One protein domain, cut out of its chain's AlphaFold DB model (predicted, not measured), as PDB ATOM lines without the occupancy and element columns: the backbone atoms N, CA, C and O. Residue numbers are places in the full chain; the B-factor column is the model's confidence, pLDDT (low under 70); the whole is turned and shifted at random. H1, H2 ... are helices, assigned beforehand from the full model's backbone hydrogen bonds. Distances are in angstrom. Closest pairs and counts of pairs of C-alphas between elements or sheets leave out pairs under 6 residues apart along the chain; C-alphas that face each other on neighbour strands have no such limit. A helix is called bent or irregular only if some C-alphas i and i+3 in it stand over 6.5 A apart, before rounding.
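This is residues 155 to 206 of the 207 residues of the protein "ParB-like nuclease domain-containing protein" of Halopelagius longus (UniProt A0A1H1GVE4). One long helix, H1, makes the length of an open, three-helix arrangement, with the chain turning back over one of its ends through the short H2 into H3, which runs crosswise to H1 and is set off from it. At the other end of H1, the unnamed stretch 155 to 166 makes a loop that folds back toward H3's side of H1; residues 163 to 168 and 201 to 206 stick out. The printed part has 52 residues with three named helices, in the order H1, H2, H3, and no named strand; the class is all helix. The whole is only just compact, close to loose, with a radius of gyration of the C-alphas of 11.5 A, and only just elongated, spanning 32 by 21 by 21 A.

Residues 155 to 166 hold no named element, and their C-alphas lie 9 to 18 A from the mean of all C-alphas. H1, residues 167 to 183, follows. A tight link of 2 residues joins it to H2, residues 186 to 189. H1 and H2 are close but not clearly touching; their closest C-alphas, those of Asn 181 and Leu 189, are 7.6 A apart. A short link of 6 residues joins H2 to H3, residues 196 to 204. H2 and H3 are close but not clearly touching, with the C-alphas of Leu 189 and Ala 196 the closest, at 7.3 A. H1 and H3 are apart. Of the O i to N i+4 pairs, 12 of 13 in H1 and 4 of 5 in H3 are within hydrogen-bond range; H2 is too short for such a pair, and its one O i to N i+3 pair is within range.

H1 has 17 residues and measures 25.5 A from C-alpha 167 at (-25.865, -8.980, 14.095) to C-alpha 183 at (-25.006, 6.471, 34.402). It is irregular, but only just: C-alphas 167 and 170 are 6.54 A apart. H2 has 4 residues, Phe 186 to Leu 189, and measures 5.0 A. H3 has 9 residues and measures 12.8 A from C-alpha 196 to C-alpha 204, the latter at (-7.998, -8.611, 30.638).

The two C-alphas farthest apart, those of His 165 and Asp 187, are 32.0 A from each other. Residues 163 to 168 stand free, and so do residues 201 to 206, of which 201 to 204 belong to H3. The printed part has no cut, and neither link between named helices is long. The mean pLDDT of the printed part is 73.1, and residues 156 to 170 and 202 to 206 are under 70.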
ATOM      1  N   PRO A 155     -29.271 -11.230  27.608       72.06
ATOM      2  CA  PRO A 155     -29.075 -12.674  27.601       72.06
ATOM      3  C   PRO A 155     -27.752 -13.064  28.267       72.06
ATOM      4  O   PRO A 155     -26.720 -12.384  28.097       72.06
ATOM      5  N   LEU A 156     -27.771 -14.206  28.960       69.06
ATOM      6  CA  LEU A 156     -26.560 -14.840  29.474       69.06
ATOM      7  C   LEU A 156     -25.586 -15.120  28.317       69.06
ATOM      8  O   LEU A 156     -26.035 -15.394  27.203       69.06
ATOM      9  N   PRO A 157     -24.261 -15.065  28.546       64.94
ATOM     10  CA  PRO A 157     -23.270 -15.307  27.497       64.94
ATOM     11  C   PRO A 157     -23.514 -16.592  26.691       64.94
ATOM     12  O   PRO A 157     -23.396 -16.558  25.470       64.94
ATOM     13  N   ASP A 158     -23.937 -17.668  27.359       65.88
ATOM     14  CA  ASP A 158     -24.156 -18.991  26.756       65.88
ATOM     15  C   ASP A 158     -25.520 -19.128  26.050       65.88
ATOM     16  O   ASP A 158     -25.741 -20.067  25.289       65.88
ATOM     17  N   GLU A 159     -26.438 -18.182  26.271       63.19
ATOM     18  CA  GLU A 159     -27.774 -18.134  25.657       63.19
ATOM     19  C   GLU A 159     -27.822 -17.213  24.430       63.19
ATOM     20  O   GLU A 159     -28.848 -17.095  23.753       63.19
ATOM     21  N   ARG A 160     -26.713 -16.529  24.125       63.72
ATOM     22  CA  ARG A 160     -26.623 -15.663  22.951       63.72
ATOM     23  C   ARG A 160     -26.572 -16.545  21.701       63.72
ATOM     24  O   ARG A 160     -25.680 -17.385  21.600       63.72
ATOM     25  N   PRO A 161     -27.480 -16.358  20.723       55.41
ATOM     26  CA  PRO A 161     -27.361 -17.047  19.445       55.41
ATOM     27  C   PRO A 161     -26.000 -16.714  18.827       55.41
ATOM     28  O   PRO A 161     -25.540 -15.576  18.953       55.41
ATOM     29  N   ASP A 162     -25.380 -17.718  18.199       50.22
ATOM     30  CA  ASP A 162     -24.068 -17.643  17.549       50.22
ATOM     31  C   ASP A 162     -23.864 -16.268  16.875       50.22
ATOM     32  O   ASP A 162     -24.755 -15.815  16.142       50.22
ATOM     33  N   PRO A 163     -22.730 -15.574  17.108       48.59
ATOM     34  CA  PRO A 163     -22.445 -14.271  16.504       48.59
ATOM     35  C   PRO A 163     -22.563 -14.249  14.971       48.59
ATOM     36  O   PRO A 163     -22.766 -13.180  14.398       48.59
ATOM     37  N   SER A 164     -22.495 -15.405  14.303       46.19
ATOM     38  CA  SER A 164     -22.743 -15.543  12.863       46.19
ATOM     39  C   SER A 164     -24.219 -15.414  12.449       46.19
ATOM     40  O   SER A 164     -24.490 -15.211  11.267       46.19
ATOM     41  N   HIS A 165     -25.174 -15.498  13.384       39.16
ATOM     42  CA  HIS A 165     -26.610 -15.595  13.083       39.16
ATOM     43  C   HIS A 165     -27.479 -14.440  13.598       39.16
ATOM     44  O   HIS A 165     -28.648 -14.381  13.228       39.16
ATOM     45  N   ASN A 166     -26.958 -13.494  14.388       43.53
ATOM     46  CA  ASN A 166     -27.704 -12.282  14.749       43.53
ATOM     47  C   ASN A 166     -26.775 -11.095  15.032       43.53
ATOM     48  O   ASN A 166     -26.352 -10.858  16.161       43.53
ATOM     49  N   PHE A 167     -26.549 -10.277  14.005       39.72
ATOM     50  CA  PHE A 167     -25.865  -8.980  14.095       39.72
ATOM     51  C   PHE A 167     -26.528  -8.018  15.115       39.72
ATOM     52  O   PHE A 167     -25.904  -7.068  15.583       39.72
ATOM     53  N   GLU A 168     -27.784  -8.284  15.498       53.78
ATOM     54  CA  GLU A 168     -28.550  -7.517  16.484       53.78
ATOM     55  C   GLU A 168     -28.178  -7.839  17.950       53.78
ATOM     56  O   GLU A 168     -28.435  -6.999  18.807       53.78
ATOM     57  N   SER A 169     -27.536  -8.971  18.289       66.88
ATOM     58  CA  SER A 169     -27.309  -9.347  19.705       66.88
ATOM     59  C   SER A 169     -26.060  -8.702  20.328       66.88
ATOM     60  O   SER A 169     -26.153  -8.083  21.387       66.88
ATOM     61  N   GLN A 170     -24.897  -8.775  19.666       69.75
ATOM     62  CA  GLN A 170     -23.650  -8.203  20.201       69.75
ATOM     63  C   GLN A 170     -23.623  -6.672  20.144       69.75
ATOM     64  O   GLN A 170     -23.202  -6.028  21.101       69.75
ATOM     65  N   GLN A 171     -24.108  -6.071  19.054       73.88
ATOM     66  CA  GLN A 171     -24.179  -4.610  18.936       73.88
ATOM     67  C   GLN A 171     -25.176  -4.009  19.934       73.88
ATOM     68  O   GLN A 171     -24.885  -2.975  20.531       73.88
ATOM     69  N   SER A 172     -26.321  -4.665  20.169       75.88
ATOM     70  CA  SER A 172     -27.263  -4.230  21.208       75.88
ATOM     71  C   SER A 172     -26.651  -4.353  22.598       75.88
ATOM     72  O   SER A 172     -26.730  -3.405  23.367       75.88
ATOM     73  N   PHE A 173     -25.958  -5.457  22.895       78.44
ATOM     74  CA  PHE A 173     -25.238  -5.611  24.159       78.44
ATOM     75  C   PHE A 173     -24.225  -4.480  24.395       78.44
ATOM     76  O   PHE A 173     -24.230  -3.867  25.460       78.44
ATOM     77  N   ILE A 174     -23.398  -4.154  23.395       79.81
ATOM     78  CA  ILE A 174     -22.411  -3.065  23.493       79.81
ATOM     79  C   ILE A 174     -23.098  -1.713  23.726       79.81
ATOM     80  O   ILE A 174     -22.619  -0.914  24.527       79.81
ATOM     81  N   ARG A 175     -24.221  -1.441  23.050       83.50
ATOM     82  CA  ARG A 175     -24.972  -0.189  23.235       83.50
ATOM     83  C   ARG A 175     -25.599  -0.089  24.625       83.50
ATOM     84  O   ARG A 175     -25.464   0.963  25.237       83.50
ATOM     85  N   ILE A 176     -26.206  -1.175  25.116       86.69
ATOM     86  CA  ILE A 176     -26.741  -1.267  26.485       86.69
ATOM     87  C   ILE A 176     -25.622  -0.991  27.485       86.69
ATOM     88  O   ILE A 176     -25.766  -0.138  28.353       86.69
ATOM     89  N   LEU A 177     -24.478  -1.667  27.333       85.25
ATOM     90  CA  LEU A 177     -23.345  -1.490  28.233       85.25
ATOM     91  C   LEU A 177     -22.809  -0.053  28.209       85.25
ATOM     92  O   LEU A 177     -22.471   0.483  29.259       85.25
ATOM     93  N   ARG A 178     -22.750   0.583  27.032       86.06
ATOM     94  CA  ARG A 178     -22.316   1.979  26.913       86.06
ATOM     95  C   ARG A 178     -23.252   2.928  27.658       86.06
ATOM     96  O   ARG A 178     -22.753   3.721  28.440       86.06
ATOM     97  N   GLN A 179     -24.565   2.813  27.452       89.31
ATOM     98  CA  GLN A 179     -25.554   3.637  28.162       89.31
ATOM     99  C   GLN A 179     -25.489   3.408  29.676       89.31
ATOM    100  O   GLN A 179     -25.442   4.352  30.450       89.31
ATOM    101  N   LEU A 180     -25.393   2.150  30.112       90.50
ATOM    102  CA  LEU A 180     -25.238   1.822  31.529       90.50
ATOM    103  C   LEU A 180     -23.970   2.433  32.144       90.50
ATOM    104  O   LEU A 180     -23.995   2.844  33.296       90.50
ATOM    105  N   ASN A 181     -22.872   2.504  31.390       89.62
ATOM    106  CA  ASN A 181     -21.611   3.096  31.838       89.62
ATOM    107  C   ASN A 181     -21.602   4.636  31.789       89.62
ATOM    108  O   ASN A 181     -20.673   5.247  32.316       89.62
ATOM    109  N   GLU A 182     -22.586   5.270  31.148       91.19
ATOM    110  CA  GLU A 182     -22.801   6.721  31.245       91.19
ATOM    111  C   GLU A 182     -23.413   7.086  32.609       91.19
ATOM    112  O   GLU A 182     -23.029   8.100  33.192       91.19
ATOM    113  N   ASP A 183     -24.273   6.219  33.154       91.88
ATOM    114  CA  ASP A 183     -25.006   6.471  34.402       91.88
ATOM    115  C   ASP A 183     -24.351   5.856  35.646       91.88
ATOM    116  O   ASP A 183     -24.457   6.400  36.747       91.88
ATOM    117  N   TRP A 184     -23.681   4.708  35.497       93.56
ATOM    118  CA  TRP A 184     -23.199   3.915  36.627       93.56
ATOM    119  C   TRP A 184     -21.696   3.651  36.544       93.56
ATOM    120  O   TRP A 184     -21.192   3.234  35.496       93.56
ATOM    121  N   PRO A 185     -20.962   3.814  37.659       90.12
ATOM    122  CA  PRO A 185     -19.556   3.464  37.700       90.12
ATOM    123  C   PRO A 185     -19.372   1.943  37.592       90.12
ATOM    124  O   PRO A 185     -20.255   1.135  37.899       90.12
ATOM    125  N   PHE A 186     -18.191   1.545  37.130       84.75
ATOM    126  CA  PHE A 186     -17.897   0.164  36.753       84.75
ATOM    127  C   PHE A 186     -18.041  -0.847  37.908       84.75
ATOM    128  O   PHE A 186     -18.465  -1.983  37.694       84.75
ATOM    129  N   ASP A 187     -17.721  -0.442  39.136       87.12
ATOM    130  CA  ASP A 187     -17.874  -1.252  40.350       87.12
ATOM    131  C   ASP A 187     -19.345  -1.584  40.652       87.12
ATOM    132  O   ASP A 187     -19.657  -2.706  41.062       87.12
ATOM    133  N   ILE A 188     -20.263  -0.658  40.368       89.75
ATOM    134  CA  ILE A 188     -21.707  -0.894  40.461       89.75
ATOM    135  C   ILE A 188     -22.177  -1.826  39.345       89.75
ATOM    136  O   ILE A 188     -22.888  -2.798  39.626       89.75
ATOM    137  N   LEU A 189     -21.743  -1.600  38.102       88.19
ATOM    138  CA  LEU A 189     -22.100  -2.460  36.965       88.19
ATOM    139  C   LEU A 189     -21.639  -3.908  37.144       88.19
ATOM    140  O   LEU A 189     -22.303  -4.831  36.674       88.19
ATOM    141  N   TRP A 190     -20.556  -4.134  37.888       85.38
ATOM    142  CA  TRP A 190     -20.104  -5.477  38.250       85.38
ATOM    143  C   TRP A 190     -21.144  -6.282  39.032       85.38
ATOM    144  O   TRP A 190     -21.212  -7.510  38.930       85.38
ATOM    145  N   SER A 191     -21.982  -5.598  39.813       86.94
ATOM    146  CA  SER A 191     -23.059  -6.236  40.569       86.94
ATOM    147  C   SER A 191     -24.244  -6.651  39.689       86.94
ATOM    148  O   SER A 191     -25.090  -7.434  40.128       86.94
ATOM    149  N   PHE A 192     -24.315  -6.169  38.443       88.06
ATOM    150  CA  PHE A 192     -25.417  -6.467  37.537       88.06
ATOM    151  C   PHE A 192     -25.144  -7.793  36.831       88.06
ATOM    152  O   PHE A 192     -24.242  -7.923  36.001       88.06
ATOM    153  N   ARG A 193     -25.940  -8.816  37.140       80.31
ATOM    154  CA  ARG A 193     -25.931 -10.068  36.378       80.31
ATOM    155  C   ARG A 193     -26.880  -9.916  35.183       80.31
ATOM    156  O   ARG A 193     -27.994  -9.456  35.405       80.31
ATOM    157  N   PRO A 194     -26.465 -10.282  33.954       79.94
ATOM    158  CA  PRO A 194     -25.304 -11.123  33.636       79.94
ATOM    159  C   PRO A 194     -24.037 -10.389  33.142       79.94
ATOM    160  O   PRO A 194     -23.219 -11.006  32.465       79.94
ATOM    161  N   LEU A 195     -23.830  -9.102  33.444       80.88
ATOM    162  CA  LEU A 195     -22.718  -8.317  32.873       80.88
ATOM    163  C   LEU A 195     -21.332  -8.708  33.399       80.88
ATOM    164  O   LEU A 195     -20.377  -8.689  32.627       80.88
ATOM    165  N   ALA A 196     -21.210  -9.077  34.677       78.12
ATOM    166  CA  ALA A 196     -19.904  -9.264  35.330       78.12
ATOM    167  C   ALA A 196     -18.871 -10.115  34.542       78.12
ATOM    168  O   ALA A 196     -17.757  -9.635  34.345       78.12
ATOM    169  N   PRO A 197     -19.200 -11.315  34.014       74.44
ATOM    170  CA  PRO A 197     -18.239 -12.123  33.250       74.44
ATOM    171  C   PRO A 197     -17.724 -11.446  31.967       74.44
ATOM    172  O   PRO A 197     -16.629 -11.737  31.493       74.44
ATOM    173  N   GLU A 198     -18.513 -10.553  31.368       73.44
ATOM    174  CA  GLU A 198     -18.124  -9.824  30.157       73.44
ATOM    175  C   GLU A 198     -17.230  -8.625  30.494       73.44
ATOM    176  O   GLU A 198     -16.267  -8.344  29.778       73.44
ATOM    177  N   LEU A 199     -17.508  -7.968  31.620       76.62
ATOM    178  CA  LEU A 199     -16.669  -6.905  32.167       76.62
ATOM    179  C   LEU A 199     -15.268  -7.430  32.529       76.62
ATOM    180  O   LEU A 199     -14.275  -6.771  32.214       76.62
ATOM    181  N   GLU A 200     -15.165  -8.649  33.081       75.69
ATOM    182  CA  GLU A 200     -13.886  -9.343  33.314       75.69
ATOM    183  C   GLU A 200     -13.064  -9.469  32.024       75.69
ATOM    184  O   GLU A 200     -11.890  -9.092  31.993       75.69
ATOM    185  N   LYS A 201     -13.672  -9.947  30.931       73.38
ATOM    186  CA  LYS A 201     -12.982 -10.141  29.641       73.38
ATOM    187  C   LYS A 201     -12.455  -8.833  29.045       73.38
ATOM    188  O   LYS A 201     -11.415  -8.844  28.388       73.38
ATOM    189  N   LEU A 202     -13.169  -7.723  29.239       69.12
ATOM    190  CA  LEU A 202     -12.770  -6.409  28.722       69.12
ATOM    191  C   LEU A 202     -11.557  -5.835  29.461       69.12
ATOM    192  O   LEU A 202     -10.702  -5.224  28.823       69.12
ATOM    193  N   ILE A 203     -11.444  -6.067  30.771       67.31
ATOM    194  CA  ILE A 203     -10.271  -5.645  31.550       67.31
ATOM    195  C   ILE A 203      -9.026  -6.423  31.111       67.31
ATOM    196  O   ILE A 203      -7.990  -5.822  30.842       67.31
ATOM    197  N   HIS A 204      -9.137  -7.748  30.972       60.34
ATOM    198  CA  HIS A 204      -7.998  -8.611  30.638       60.34
ATOM    199  C   HIS A 204      -7.497  -8.454  29.192       60.34
ATOM    200  O   HIS A 204      -6.390  -8.878  28.890       60.34
ATOM    201  N   LYS A 205      -8.286  -7.861  28.282       56.78
ATOM    202  CA  LYS A 205      -7.850  -7.550  26.906       56.78
ATOM    203  C   LYS A 205      -7.058  -6.246  26.778       56.78
ATOM    204  O   LYS A 205      -6.455  -6.027  25.733       56.78
ATOM    205  N   ASN A 206      -7.102  -5.383  27.791       48.38
ATOM    206  CA  ASN A 206      -6.450  -4.070  27.795       48.38
ATOM    207  C   ASN A 206      -5.202  -4.026  28.705       48.38
ATOM    208  O   ASN A 206      -4.709  -2.937  29.003       48.38
TER     209      ASN A 206